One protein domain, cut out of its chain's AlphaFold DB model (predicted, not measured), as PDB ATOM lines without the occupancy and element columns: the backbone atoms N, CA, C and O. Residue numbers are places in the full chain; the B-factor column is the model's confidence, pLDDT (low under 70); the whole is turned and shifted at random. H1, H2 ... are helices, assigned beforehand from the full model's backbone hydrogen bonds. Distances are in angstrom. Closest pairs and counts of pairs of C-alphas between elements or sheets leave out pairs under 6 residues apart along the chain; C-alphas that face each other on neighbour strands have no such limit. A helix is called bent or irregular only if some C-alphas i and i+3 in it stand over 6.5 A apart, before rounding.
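Overview. This is residues 100 to 185 of the 388 residues of an uncharacterized protein of Armillaria gallica (UniProt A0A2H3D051). Helices H1 and H2 lie side by side as a hairpin, with H3 against H1, and H4 lies near the middle, crossing H2. On the far side of H4 are the short H5 and a looped stretch, whose tail, residues 178 to 185, folds back past H4. The 86 printed residues, with five named helices in the order H1 to H5 and no named strand, are all helix by class. The whole is compact, with a radius of gyration of the C-alphas of 12.4 A and spans of 32 by 30 by 18 A.

Arrangement. Begin with H1, residues 100 to 109, which touches H2, residues 121 to 134, through residues 128 to 132 of H2 alone. In this helical hairpin the closest C-alphas, of Phe 103 and Leu 131, are 6.4 A apart, at a shallow tilt of 8 degrees, opposite ways. H3, residues 137 to 146, touches H1, the closest C-alphas being those of Val 100 and Ala 143, 5.5 A apart; the tilt of 35.2 degrees is only just steep, the same way. H4, residues 149 to 159, touches residues 125 to 129 of H2 alone, about perpendicular at 85 degrees; look at C-alphas 125 and 155, the closest, 6.6 A apart. The helix packing is mostly crossed, but only just, with 1 of 3 touching pairs at a shallow tilt. H5, residues 162 to 165, is close to H4 but not clearly touching, and apart from H1, H2 and H3. Every O i to N i+4 pair is within hydrogen-bond range in H1, H2 and H3, and 5 of 7 are in H4; H5 is too short for such a pair.

Along the chain. Find C-alpha 100 at (-69.851, -31.884, 192.940), where H1 begins its 14.1 A. H2 runs 20.0 A from C-alpha 121 at (-53.929, -27.260, 203.855), H3 14.5 A and H4 15.9 A. H4 is only just irregular, C-alphas 155 and 158 being 6.7 A apart. H5 spans 5.0 A and ends at C-alpha 165, (-43.048, -37.538, 194.459). Beyond it, residues 172 to 173 pair antiparallel with 168 to 169 and with 176 to 177.

Size, cuts and confidence. The C-alphas farthest apart, of Asp 101 and Glu 163, are 34.1 A apart. The printed part has no cut; the link from H1 to H2 is long, and the other three are tight. The model's confidence is low, under 70, at residues 110 to 120.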
ATOM      1  N   VAL A 100     -70.836 -32.487 193.849       87.94
ATOM      2  CA  VAL A 100     -69.851 -31.884 192.940       87.94
ATOM      3  C   VAL A 100     -69.795 -30.368 193.126       87.94
ATOM      4  O   VAL A 100     -68.703 -29.809 193.162       87.94
ATOM      5  N   ASP A 101     -70.943 -29.705 193.287       89.62
ATOM      6  CA  ASP A 101     -70.988 -28.259 193.535       89.62
ATOM      7  C   ASP A 101     -70.355 -27.916 194.886       89.62
ATOM      8  O   ASP A 101     -69.456 -27.083 194.926       89.62
ATOM      9  N   LYS A 102     -70.689 -28.655 195.955       90.56
ATOM     10  CA  LYS A 102     -70.039 -28.512 197.271       90.56
ATOM     11  C   LYS A 102     -68.518 -28.639 197.194       90.56
ATOM     12  O   LYS A 102     -67.818 -27.832 197.788       90.56
ATOM     13  N   PHE A 103     -68.001 -29.617 196.451       89.94
ATOM     14  CA  PHE A 103     -66.559 -29.783 196.246       89.94
ATOM     15  C   PHE A 103     -65.933 -28.607 195.489       89.94
ATOM     16  O   PHE A 103     -64.895 -28.093 195.905       89.94
ATOM     17  N   VAL A 104     -66.566 -28.147 194.407       87.69
ATOM     18  CA  VAL A 104     -66.099 -26.984 193.637       87.69
ATOM     19  C   VAL A 104     -66.117 -25.717 194.501       87.69
ATOM     20  O   VAL A 104     -65.155 -24.950 194.473       87.69
ATOM     21  N   ASP A 105     -67.141 -25.527 195.329       87.44
ATOM     22  CA  ASP A 105     -67.229 -24.423 196.285       87.44
ATOM     23  C   ASP A 105     -66.160 -24.529 197.383       87.44
ATOM     24  O   ASP A 105     -65.511 -23.531 197.697       87.44
ATOM     25  N   THR A 106     -65.883 -25.725 197.917       85.94
ATOM     26  CA  THR A 106     -64.778 -25.944 198.869       85.94
ATOM     27  C   THR A 106     -63.421 -25.616 198.238       85.94
ATOM     28  O   THR A 106     -62.597 -24.968 198.888       85.94
ATOM     29  N   VAL A 107     -63.199 -25.964 196.964       84.12
ATOM     30  CA  VAL A 107     -61.985 -25.578 196.221       84.12
ATOM     31  C   VAL A 107     -61.897 -24.062 196.037       84.12
ATOM     32  O   VAL A 107     -60.843 -23.483 196.285       84.12
ATOM     33  N   ASN A 108     -62.996 -23.404 195.662       81.50
ATOM     34  CA  ASN A 108     -63.037 -21.956 195.436       81.50
ATOM     35  C   ASN A 108     -62.991 -21.125 196.733       81.50
ATOM     36  O   ASN A 108     -62.593 -19.962 196.700       81.50
ATOM     37  N   SER A 109     -63.394 -21.701 197.871       77.31
ATOM     38  CA  SER A 109     -63.410 -21.016 199.173       77.31
ATOM     39  C   SER A 109     -62.010 -20.715 199.720       77.31
ATOM     40  O   SER A 109     -61.850 -19.801 200.530       77.31
ATOM     41  N   HIS A 110     -60.997 -21.468 199.281       65.88
ATOM     42  CA  HIS A 110     -59.614 -21.320 199.723       65.88
ATOM     43  C   HIS A 110     -58.755 -20.676 198.621       65.88
ATOM     44  O   HIS A 110     -58.761 -21.144 197.480       65.88
ATOM     45  N   PRO A 111     -57.971 -19.620 198.923       55.88
ATOM     46  CA  PRO A 111     -57.144 -18.938 197.933       55.88
ATOM     47  C   PRO A 111     -55.910 -19.782 197.564       55.88
ATOM     48  O   PRO A 111     -54.810 -19.564 198.073       55.88
ATOM     49  N   TRP A 112     -56.086 -20.731 196.644       55.03
ATOM     50  CA  TRP A 112     -55.031 -21.603 196.123       55.03
ATOM     51  C   TRP A 112     -54.077 -20.813 195.199       55.03
ATOM     52  O   TRP A 112     -54.218 -20.800 193.978       55.03
ATOM     53  N   ARG A 113     -53.113 -20.082 195.782       46.97
ATOM     54  CA  ARG A 113     -52.220 -19.134 195.071       46.97
ATOM     55  C   ARG A 113     -50.964 -19.763 194.444       46.97
ATOM     56  O   ARG A 113     -49.976 -19.067 194.227       46.97
ATOM     57  N   GLY A 114     -50.967 -21.064 194.152       46.50
ATOM     58  CA  GLY A 114     -49.798 -21.770 193.598       46.50
ATOM     59  C   GLY A 114     -48.655 -22.015 194.596       46.50
ATOM     60  O   GLY A 114     -47.707 -22.722 194.273       46.50
ATOM     61  N   THR A 115     -48.768 -21.499 195.821       41.66
ATOM     62  CA  THR A 115     -47.977 -21.904 196.984       41.66
ATOM     63  C   THR A 115     -48.913 -22.450 198.054       41.66
ATOM     64  O   THR A 115     -49.915 -21.829 198.408       41.66
ATOM     65  N   VAL A 116     -48.593 -23.649 198.538       40.94
ATOM     66  CA  VAL A 116     -49.291 -24.359 199.615       40.94
ATOM     67  C   VAL A 116     -49.198 -23.541 200.913       40.94
ATOM     68  O   VAL A 116     -48.081 -23.340 201.396       40.94
ATOM     69  N   PRO A 117     -50.315 -23.071 201.505       41.97
ATOM     70  CA  PRO A 117     -50.296 -22.543 202.866       41.97
ATOM     71  C   PRO A 117     -49.926 -23.677 203.827       41.97
ATOM     72  O   PRO A 117     -50.543 -24.739 203.791       41.97
ATOM     73  N   SER A 118     -48.912 -23.476 204.668       52.03
ATOM     74  CA  SER A 118     -48.408 -24.527 205.566       52.03
ATOM     75  C   SER A 118     -49.381 -24.892 206.691       52.03
ATOM     76  O   SER A 118     -49.313 -25.996 207.221       52.03
ATOM     77  N   GLU A 119     -50.290 -23.986 207.049       53.38
ATOM     78  CA  GLU A 119     -51.335 -24.217 208.047       53.38
ATOM     79  C   GLU A 119     -52.688 -24.435 207.356       53.38
ATOM     80  O   GLU A 119     -53.053 -23.718 206.425       53.38
ATOM     81  N   GLY A 120     -53.435 -25.448 207.802       66.19
ATOM     82  CA  GLY A 120     -54.788 -25.752 207.320       66.19
ATOM     83  C   GLY A 120     -54.886 -26.508 205.987       66.19
ATOM     84  O   GLY A 120     -55.925 -27.117 205.741       66.19
ATOM     85  N   LEU A 121     -53.839 -26.560 205.148       73.94
ATOM     86  CA  LEU A 121     -53.929 -27.260 203.855       73.94
ATOM     87  C   LEU A 121     -54.174 -28.769 203.998       73.94
ATOM     88  O   LEU A 121     -54.919 -29.325 203.200       73.94
ATOM     89  N   GLU A 122     -53.617 -29.435 205.012       76.69
ATOM     90  CA  GLU A 122     -53.925 -30.855 205.242       76.69
ATOM     91  C   GLU A 122     -55.409 -31.054 205.562       76.69
ATOM     92  O   GLU A 122     -56.068 -31.851 204.907       76.69
ATOM     93  N   GLN A 123     -55.978 -30.236 206.453       82.25
ATOM     94  CA  GLN A 123     -57.406 -30.283 206.789       82.25
ATOM     95  C   GLN A 123     -58.300 -29.990 205.574       82.25
ATOM     96  O   GLN A 123     -59.310 -30.659 205.381       82.25
ATOM     97  N   TRP A 124     -57.928 -29.020 204.734       84.19
ATOM     98  CA  TRP A 124     -58.644 -28.707 203.493       84.19
ATOM     99  C   TRP A 124     -58.546 -29.842 202.462       84.19
ATOM    100  O   TRP A 124     -59.550 -30.228 201.867       84.19
ATOM    101  N   ARG A 125     -57.353 -30.422 202.276       84.75
ATOM    102  CA  ARG A 125     -57.126 -31.583 201.402       84.75
ATOM    103  C   ARG A 125     -57.951 -32.778 201.869       84.75
ATOM    104  O   ARG A 125     -58.579 -33.432 201.045       84.75
ATOM    105  N   ASP A 126     -57.973 -33.040 203.169       85.38
ATOM    106  CA  ASP A 126     -58.667 -34.186 203.743       85.38
ATOM    107  C   ASP A 126     -60.199 -33.997 203.637       85.38
ATOM    108  O   ASP A 126     -60.888 -34.909 203.188       85.38
ATOM    109  N   GLN A 127     -60.727 -32.779 203.850       88.00
ATOM    110  CA  GLN A 127     -62.129 -32.431 203.540       88.00
ATOM    111  C   GLN A 127     -62.487 -32.651 202.058       88.00
ATOM    112  O   GLN A 127     -63.565 -33.155 201.738       88.00
ATOM    113  N   LEU A 128     -61.596 -32.278 201.132       90.69
ATOM    114  CA  LEU A 128     -61.794 -32.532 199.704       90.69
ATOM    115  C   LEU A 128     -61.751 -34.033 199.376       90.69
ATOM    116  O   LEU A 128     -62.524 -34.485 198.531       90.69
ATOM    117  N   LEU A 129     -60.895 -34.811 200.044       89.88
ATOM    118  CA  LEU A 129     -60.836 -36.266 199.892       89.88
ATOM    119  C   LEU A 129     -62.100 -36.951 200.431       89.88
ATOM    120  O   LEU A 129     -62.621 -37.826 199.742       89.88
ATOM    121  N   ASP A 130     -62.654 -36.514 201.565       89.81
ATOM    122  CA  ASP A 130     -63.931 -37.011 202.108       89.81
ATOM    123  C   ASP A 130     -65.104 -36.767 201.138       89.81
ATOM    124  O   ASP A 130     -65.937 -37.654 200.891       89.81
ATOM    125  N   LEU A 131     -65.150 -35.580 200.520       91.75
ATOM    126  CA  LEU A 131     -66.119 -35.258 199.468       91.75
ATOM    127  C   LEU A 131     -65.920 -36.152 198.235       91.75
ATOM    128  O   LEU A 131     -66.877 -36.748 197.744       91.75
ATOM    129  N   VAL A 132     -64.685 -36.327 197.759       91.06
ATOM    130  CA  VAL A 132     -64.385 -37.237 196.638       91.06
ATOM    131  C   VAL A 132     -64.718 -38.692 196.992       91.06
ATOM    132  O   VAL A 132     -65.181 -39.442 196.131       91.06
ATOM    133  N   GLN A 133     -64.555 -39.116 198.246       89.88
ATOM    134  CA  GLN A 133     -64.878 -40.473 198.688       89.88
ATOM    135  C   GLN A 133     -66.378 -40.753 198.642       89.88
ATOM    136  O   GLN A 133     -66.773 -41.845 198.228       89.88
ATOM    137  N   SER A 134     -67.198 -39.757 198.975       88.81
ATOM    138  CA  SER A 134     -68.661 -39.835 198.923       88.81
ATOM    139  C   SER A 134     -69.260 -39.609 197.520       88.81
ATOM    140  O   SER A 134     -70.435 -39.903 197.308       88.81
ATOM    141  N   MET A 135     -68.465 -39.174 196.533       90.00
ATOM    142  CA  MET A 135     -68.863 -39.088 195.117       90.00
ATOM    143  C   MET A 135     -68.915 -40.447 194.400       90.00
ATOM    144  O   MET A 135     -68.054 -41.310 194.608       90.00
ATOM    145  N   SER A 136     -69.849 -40.582 193.449       88.00
ATOM    146  CA  SER A 136     -69.826 -41.654 192.445       88.00
ATOM    147  C   SER A 136     -68.666 -41.478 191.451       88.00
ATOM    148  O   SER A 136     -68.064 -40.410 191.361       88.00
ATOM    149  N   ILE A 137     -68.350 -42.505 190.652       83.00
ATOM    150  CA  ILE A 137     -67.289 -42.406 189.628       83.00
ATOM    151  C   ILE A 137     -67.581 -41.274 188.625       83.00
ATOM    152  O   ILE A 137     -66.681 -40.501 188.309       83.00
ATOM    153  N   GLN A 138     -68.837 -41.122 188.192       85.19
ATOM    154  CA  GLN A 138     -69.248 -40.059 187.265       85.19
ATOM    155  C   GLN A 138     -69.132 -38.664 187.897       85.19
ATOM    156  O   GLN A 138     -68.663 -37.727 187.252       85.19
ATOM    157  N   ASP A 139     -69.484 -38.532 189.180       88.00
ATOM    158  CA  ASP A 139     -69.325 -37.278 189.924       88.00
ATOM    159  C   ASP A 139     -67.848 -36.896 190.080       88.00
ATOM    160  O   ASP A 139     -67.506 -35.724 189.942       88.00
ATOM    161  N   ARG A 140     -66.952 -37.872 190.293       86.69
ATOM    162  CA  ARG A 140     -65.496 -37.638 190.362       86.69
ATOM    163  C   ARG A 140     -64.928 -37.147 189.036       86.69
ATOM    164  O   ARG A 140     -64.098 -36.243 189.038       86.69
ATOM    165  N   GLU A 141     -65.371 -37.708 187.912       85.00
ATOM    166  CA  GLU A 141     -64.971 -37.234 186.579       85.00
ATOM    167  C   GLU A 141     -65.494 -35.815 186.305       85.00
ATOM    168  O   GLU A 141     -64.751 -34.962 185.815       85.00
ATOM    169  N   SER A 142     -66.740 -35.529 186.700       87.69
ATOM    170  CA  SER A 142     -67.339 -34.189 186.633       87.69
ATOM    171  C   SER A 142     -66.580 -33.173 187.499       87.69
ATOM    172  O   SER A 142     -66.241 -32.085 187.031       87.69
ATOM    173  N   ALA A 143     -66.237 -33.542 188.736       87.19
ATOM    174  CA  ALA A 143     -65.453 -32.727 189.662       87.19
ATOM    175  C   ALA A 143     -64.042 -32.442 189.122       87.19
ATOM    176  O   ALA A 143     -63.634 -31.282 189.063       87.19
ATOM    177  N   CYS A 144     -63.337 -33.475 188.647       85.38
ATOM    178  CA  CYS A 144     -62.020 -33.363 188.014       85.38
ATOM    179  C   CYS A 144     -62.028 -32.401 186.813       85.38
ATOM    180  O   CYS A 144     -61.080 -31.641 186.626       85.38
ATOM    181  N   GLY A 145     -63.100 -32.398 186.014       84.62
ATOM    182  CA  GLY A 145     -63.267 -31.484 184.880       84.62
ATOM    183  C   GLY A 145     -63.637 -30.040 185.251       84.62
ATOM    184  O   GLY A 145     -63.588 -29.168 184.384       84.62
ATOM    185  N   ARG A 146     -64.016 -29.771 186.508       83.25
ATOM    186  CA  ARG A 146     -64.474 -28.451 186.989       83.25
ATOM    187  C   ARG A 146     -63.453 -27.698 187.846       83.25
ATOM    188  O   ARG A 146     -63.684 -26.525 188.132       83.25
ATOM    189  N   VAL A 147     -62.342 -28.326 188.237       80.94
ATOM    190  CA  VAL A 147     -61.300 -27.716 189.088       80.94
ATOM    191  C   VAL A 147     -59.948 -27.619 188.368       80.94
ATOM    192  O   VAL A 147     -59.719 -28.333 187.392       80.94
ATOM    193  N   PRO A 148     -59.021 -26.745 188.809       82.81
ATOM    194  CA  PRO A 148     -57.684 -26.680 188.224       82.81
ATOM    195  C   PRO A 148     -56.942 -28.012 188.367       82.81
ATOM    196  O   PRO A 148     -56.893 -28.587 189.454       82.81
ATOM    197  N   SER A 149     -56.280 -28.468 187.300       85.44
ATOM    198  CA  SER A 149     -55.548 -29.744 187.291       85.44
ATOM    199  C   SER A 149     -54.507 -29.862 188.408       85.44
ATOM    200  O   SER A 149     -54.290 -30.953 188.918       85.44
ATOM    201  N   LEU A 150     -53.887 -28.751 188.819       83.69
ATOM    202  CA  LEU A 150     -52.941 -28.740 189.940       83.69
ATOM    203  C   LEU A 150     -53.621 -29.055 191.284       83.69
ATOM    204  O   LEU A 150     -53.083 -29.846 192.050       83.69
ATOM    205  N   VAL A 151     -54.821 -28.516 191.539       84.75
ATOM    206  CA  VAL A 151     -55.615 -28.844 192.739       84.75
ATOM    207  C   VAL A 151     -55.965 -30.327 192.745       84.75
ATOM    208  O   VAL A 151     -55.798 -30.994 193.762       84.75
ATOM    209  N   TRP A 152     -56.393 -30.869 191.603       88.69
ATOM    210  CA  TRP A 152     -56.681 -32.297 191.496       88.69
ATOM    211  C   TRP A 152     -55.435 -33.157 191.757       88.69
ATOM    212  O   TRP A 152     -55.506 -34.149 192.477       88.69
ATOM    213  N   VAL A 153     -54.267 -32.736 191.264       88.50
ATOM    214  CA  VAL A 153     -52.989 -33.412 191.526       88.50
ATOM    215  C   VAL A 153     -52.605 -33.399 193.010       88.50
ATOM    216  O   VAL A 153     -52.127 -34.424 193.489       88.50
ATOM    217  N   GLU A 154     -52.884 -32.334 193.771       86.50
ATOM    218  CA  GLU A 154     -52.721 -32.348 195.241       86.50
ATOM    219  C   GLU A 154     -53.564 -33.444 195.920       86.50
ATOM    220  O   GLU A 154     -53.117 -34.035 196.901       86.50
ATOM    221  N   LEU A 155     -54.748 -33.763 195.379       90.44
ATOM    222  CA  LEU A 155     -55.597 -34.860 195.866       90.44
ATOM    223  C   LEU A 155     -55.109 -36.242 195.397       90.44
ATOM    224  O   LEU A 155     -55.369 -37.242 196.059       90.44
ATOM    225  N   VAL A 156     -54.385 -36.323 194.274       91.38
ATOM    226  CA  VAL A 156     -53.761 -37.572 193.798       91.38
ATOM    227  C   VAL A 156     -52.472 -37.887 194.566       91.38
ATOM    228  O   VAL A 156     -52.223 -39.065 194.831       91.38
ATOM    229  N   LYS A 157     -51.671 -36.883 194.967       89.38
ATOM    230  CA  LYS A 157     -50.369 -37.060 195.654       89.38
ATOM    231  C   LYS A 157     -50.365 -38.102 196.790       89.38
ATOM    232  O   LYS A 157     -49.464 -38.936 196.764       89.38
ATOM    233  N   PRO A 158     -51.329 -38.139 197.738       87.12
ATOM    234  CA  PRO A 158     -51.323 -39.117 198.834       87.12
ATOM    235  C   PRO A 158     -51.405 -40.579 198.371       87.12
ATOM    236  O   PRO A 158     -51.054 -41.488 199.116       87.12
ATOM    237  N   SER A 159     -51.855 -40.820 197.135       86.44
ATOM    238  CA  SER A 159     -51.921 -42.154 196.527       86.44
ATOM    239  C   SER A 159     -50.648 -42.592 195.788       86.44
ATOM    240  O   SER A 159     -50.619 -43.678 195.207       86.44
ATOM    241  N   ILE A 160     -49.612 -41.751 195.773       89.62
ATOM    242  CA  ILE A 160     -48.347 -41.976 195.070       89.62
ATOM    243  C   ILE A 160     -47.255 -42.247 196.110       89.62
ATOM    244  O   ILE A 160     -47.155 -41.538 197.110       89.62
ATOM    245  N   ARG A 161     -46.408 -43.266 195.890       86.62
ATOM    246  CA  ARG A 161     -45.262 -43.517 196.784       86.62
ATOM    247  C   ARG A 161     -44.289 -42.337 196.774       86.62
ATOM    248  O   ARG A 161     -44.001 -41.785 195.715       86.62
ATOM    249  N   ALA A 162     -43.716 -42.047 197.943       87.38
ATOM    250  CA  ALA A 162     -42.747 -40.968 198.148       87.38
ATOM    251  C   ALA A 162     -41.598 -40.973 197.122       87.38
ATOM    252  O   ALA A 162     -41.267 -39.923 196.590       87.38
ATOM    253  N   GLU A 163     -41.087 -42.154 196.754       87.12
ATOM    254  CA  GLU A 163     -40.019 -42.338 195.750       87.12
ATOM    255  C   GLU A 163     -40.313 -41.712 194.365       87.12
ATOM    256  O   GLU A 163     -39.387 -41.452 193.603       87.12
ATOM    257  N   HIS A 164     -41.590 -41.481 194.027       87.56
ATOM    258  CA  HIS A 164     -42.018 -40.850 192.770       87.56
ATOM    259  C   HIS A 164     -42.418 -39.382 192.946       87.56
ATOM    260  O   HIS A 164     -42.537 -38.667 191.952       87.56
ATOM    261  N   LEU A 165     -42.640 -38.919 194.182       86.75
ATOM    262  CA  LEU A 165     -43.048 -37.538 194.459       86.75
ATOM    263  C   LEU A 165     -41.899 -36.545 194.238       86.75
ATOM    264  O   LEU A 165     -42.155 -35.439 193.771       86.75
ATOM    265  N   ASP A 166     -40.647 -36.959 194.455       84.94
ATOM    266  CA  ASP A 166     -39.452 -36.153 194.144       84.94
ATOM    267  C   ASP A 166     -39.314 -35.834 192.640       84.94
ATOM    268  O   ASP A 166     -38.629 -34.892 192.247       84.94
ATOM    269  N   LEU A 167     -39.983 -36.615 191.781       86.75
ATOM    270  CA  LEU A 167     -40.007 -36.452 190.325       86.75
ATOM    271  C   LEU A 167     -41.232 -35.660 189.827       86.75
ATOM    272  O   LEU A 167     -41.436 -35.556 188.612       86.75
ATOM    273  N   LEU A 168     -42.065 -35.136 190.732       85.81
ATOM    274  CA  LEU A 168     -43.273 -34.393 190.388       85.81
ATOM    275  C   LEU A 168     -42.950 -32.949 189.978       85.81
ATOM    276  O   LEU A 168     -42.492 -32.136 190.776       85.81
ATOM    277  N   ASN A 169     -43.284 -32.603 188.737       83.62
ATOM    278  CA  ASN A 169     -43.185 -31.257 188.189       83.62
ATOM    279  C   ASN A 169     -44.545 -30.824 187.613       83.62
ATOM    280  O   ASN A 169     -44.993 -31.315 186.571       83.62
ATOM    281  N   GLY A 170     -45.230 -29.919 188.318       85.12
ATOM    282  CA  GLY A 170     -46.589 -29.494 187.983       85.12
ATOM    283  C   GLY A 170     -47.572 -30.669 188.038       85.12
ATOM    284  O   GLY A 170     -47.819 -31.220 189.105       85.12
ATOM    285  N   THR A 171     -48.125 -31.065 186.887       86.19
ATOM    286  CA  THR A 171     -49.046 -32.215 186.773       86.19
ATOM    287  C   THR A 171     -48.370 -33.523 186.353       86.19
ATOM    288  O   THR A 171     -49.070 -34.483 186.034       86.19
ATOM    289  N   LYS A 172     -47.032 -33.582 186.291       89.31
ATOM    290  CA  LYS A 172     -46.304 -34.715 185.700       89.31
ATOM    291  C   LYS A 172     -45.291 -35.346 186.632       89.31
ATOM    292  O   LYS A 172     -44.535 -34.634 187.275       89.31
ATOM    293  N   ILE A 173     -45.205 -36.671 186.593       87.44
ATOM    294  CA  ILE A 173     -44.097 -37.444 187.159       87.44
ATOM    295  C   ILE A 173     -43.308 -38.046 185.996       87.44
ATOM    296  O   ILE A 173     -43.878 -38.768 185.172       87.44
ATOM    297  N   ASP A 174     -42.014 -37.725 185.893       87.50
ATOM    298  CA  ASP A 174     -41.207 -37.985 184.686       87.50
ATOM    299  C   ASP A 174     -41.947 -37.464 183.424       87.50
ATOM    300  O   ASP A 174     -42.225 -36.270 183.284       87.50
ATOM    301  N   LYS A 175     -42.342 -38.361 182.515       86.69
ATOM    302  CA  LYS A 175     -43.076 -38.068 181.273       86.69
ATOM    303  C   LYS A 175     -44.587 -38.287 181.379       86.69
ATOM    304  O   LYS A 175     -45.291 -38.174 180.373       86.69
ATOM    305  N   HIS A 176     -45.088 -38.667 182.551       88.88
ATOM    306  CA  HIS A 176     -46.459 -39.118 182.754       88.88
ATOM    307  C   HIS A 176     -47.299 -38.040 183.430       88.88
ATOM    308  O   HIS A 176     -47.029 -37.652 184.560       88.88
ATOM    309  N   ASP A 177     -48.315 -37.562 182.711       89.19
ATOM    310  CA  ASP A 177     -49.357 -36.712 183.283       89.19
ATOM    311  C   ASP A 177     -50.202 -37.531 184.262       89.19
ATOM    312  O   ASP A 177     -50.536 -38.689 183.990       89.19
ATOM    313  N   ILE A 178     -50.487 -36.921 185.409       90.81
ATOM    314  CA  ILE A 178     -51.299 -37.491 186.486       90.81
ATOM    315  C   ILE A 178     -52.550 -36.647 186.771       90.81
ATOM    316  O   ILE A 178     -53.293 -36.937 187.705       90.81
ATOM    317  N   SER A 179     -52.806 -35.613 185.957       88.50
ATOM    318  CA  SER A 179     -53.979 -34.735 186.088       88.50
ATOM    319  C   SER A 179     -55.327 -35.412 185.826       88.50
ATOM    320  O   SER A 179     -56.342 -34.892 186.276       88.50
ATOM    321  N   ASP A 180     -55.350 -36.560 185.144       86.38
ATOM    322  CA  ASP A 180     -56.540 -37.377 184.868       86.38
ATOM    323  C   ASP A 180     -56.655 -38.620 185.776       86.38
ATOM    324  O   ASP A 180     -57.531 -39.466 185.581       86.38
ATOM    325  N   TRP A 181     -55.771 -38.768 186.770       90.25
ATOM    326  CA  TRP A 181     -55.797 -39.915 187.680       90.25
ATOM    327  C   TRP A 181     -56.844 -39.709 188.773       90.25
ATOM    328  O   TRP A 181     -56.999 -38.612 189.297       90.25
ATOM    329  N   TYR A 182     -57.536 -40.765 189.199       88.38
ATOM    330  CA  TYR A 182     -58.442 -40.669 190.345       88.38
ATOM    331  C   TYR A 182     -57.666 -40.314 191.623       88.38
ATOM    332  O   TYR A 182     -56.686 -40.986 191.948       88.38
ATOM    333  N   ALA A 183     -58.127 -39.324 192.389       88.06
ATOM    334  CA  ALA A 183     -57.560 -39.035 193.709       88.06
ATOM    335  C   ALA A 183     -57.623 -40.266 194.637       88.06
ATOM    336  O   ALA A 183     -56.641 -40.621 195.280       88.06
ATOM    337  N   ILE A 184     -58.744 -40.997 194.600       86.19
ATOM    338  CA  ILE A 184     -58.929 -42.269 195.312       86.19
ATOM    339  C   ILE A 184     -58.680 -43.435 194.342       86.19
ATOM    340  O   ILE A 184     -59.469 -43.616 193.408       86.19
ATOM    341  N   PRO A 185     -57.614 -44.241 194.523       85.31
ATOM    342  CA  PRO A 185     -57.288 -45.327 193.603       85.31
ATOM    343  C   PRO A 185     -58.331 -46.444 193.630       85.31
ATOM    344  O   PRO A 185     -58.685 -46.959 194.689       85.31
TER     345      PRO A 185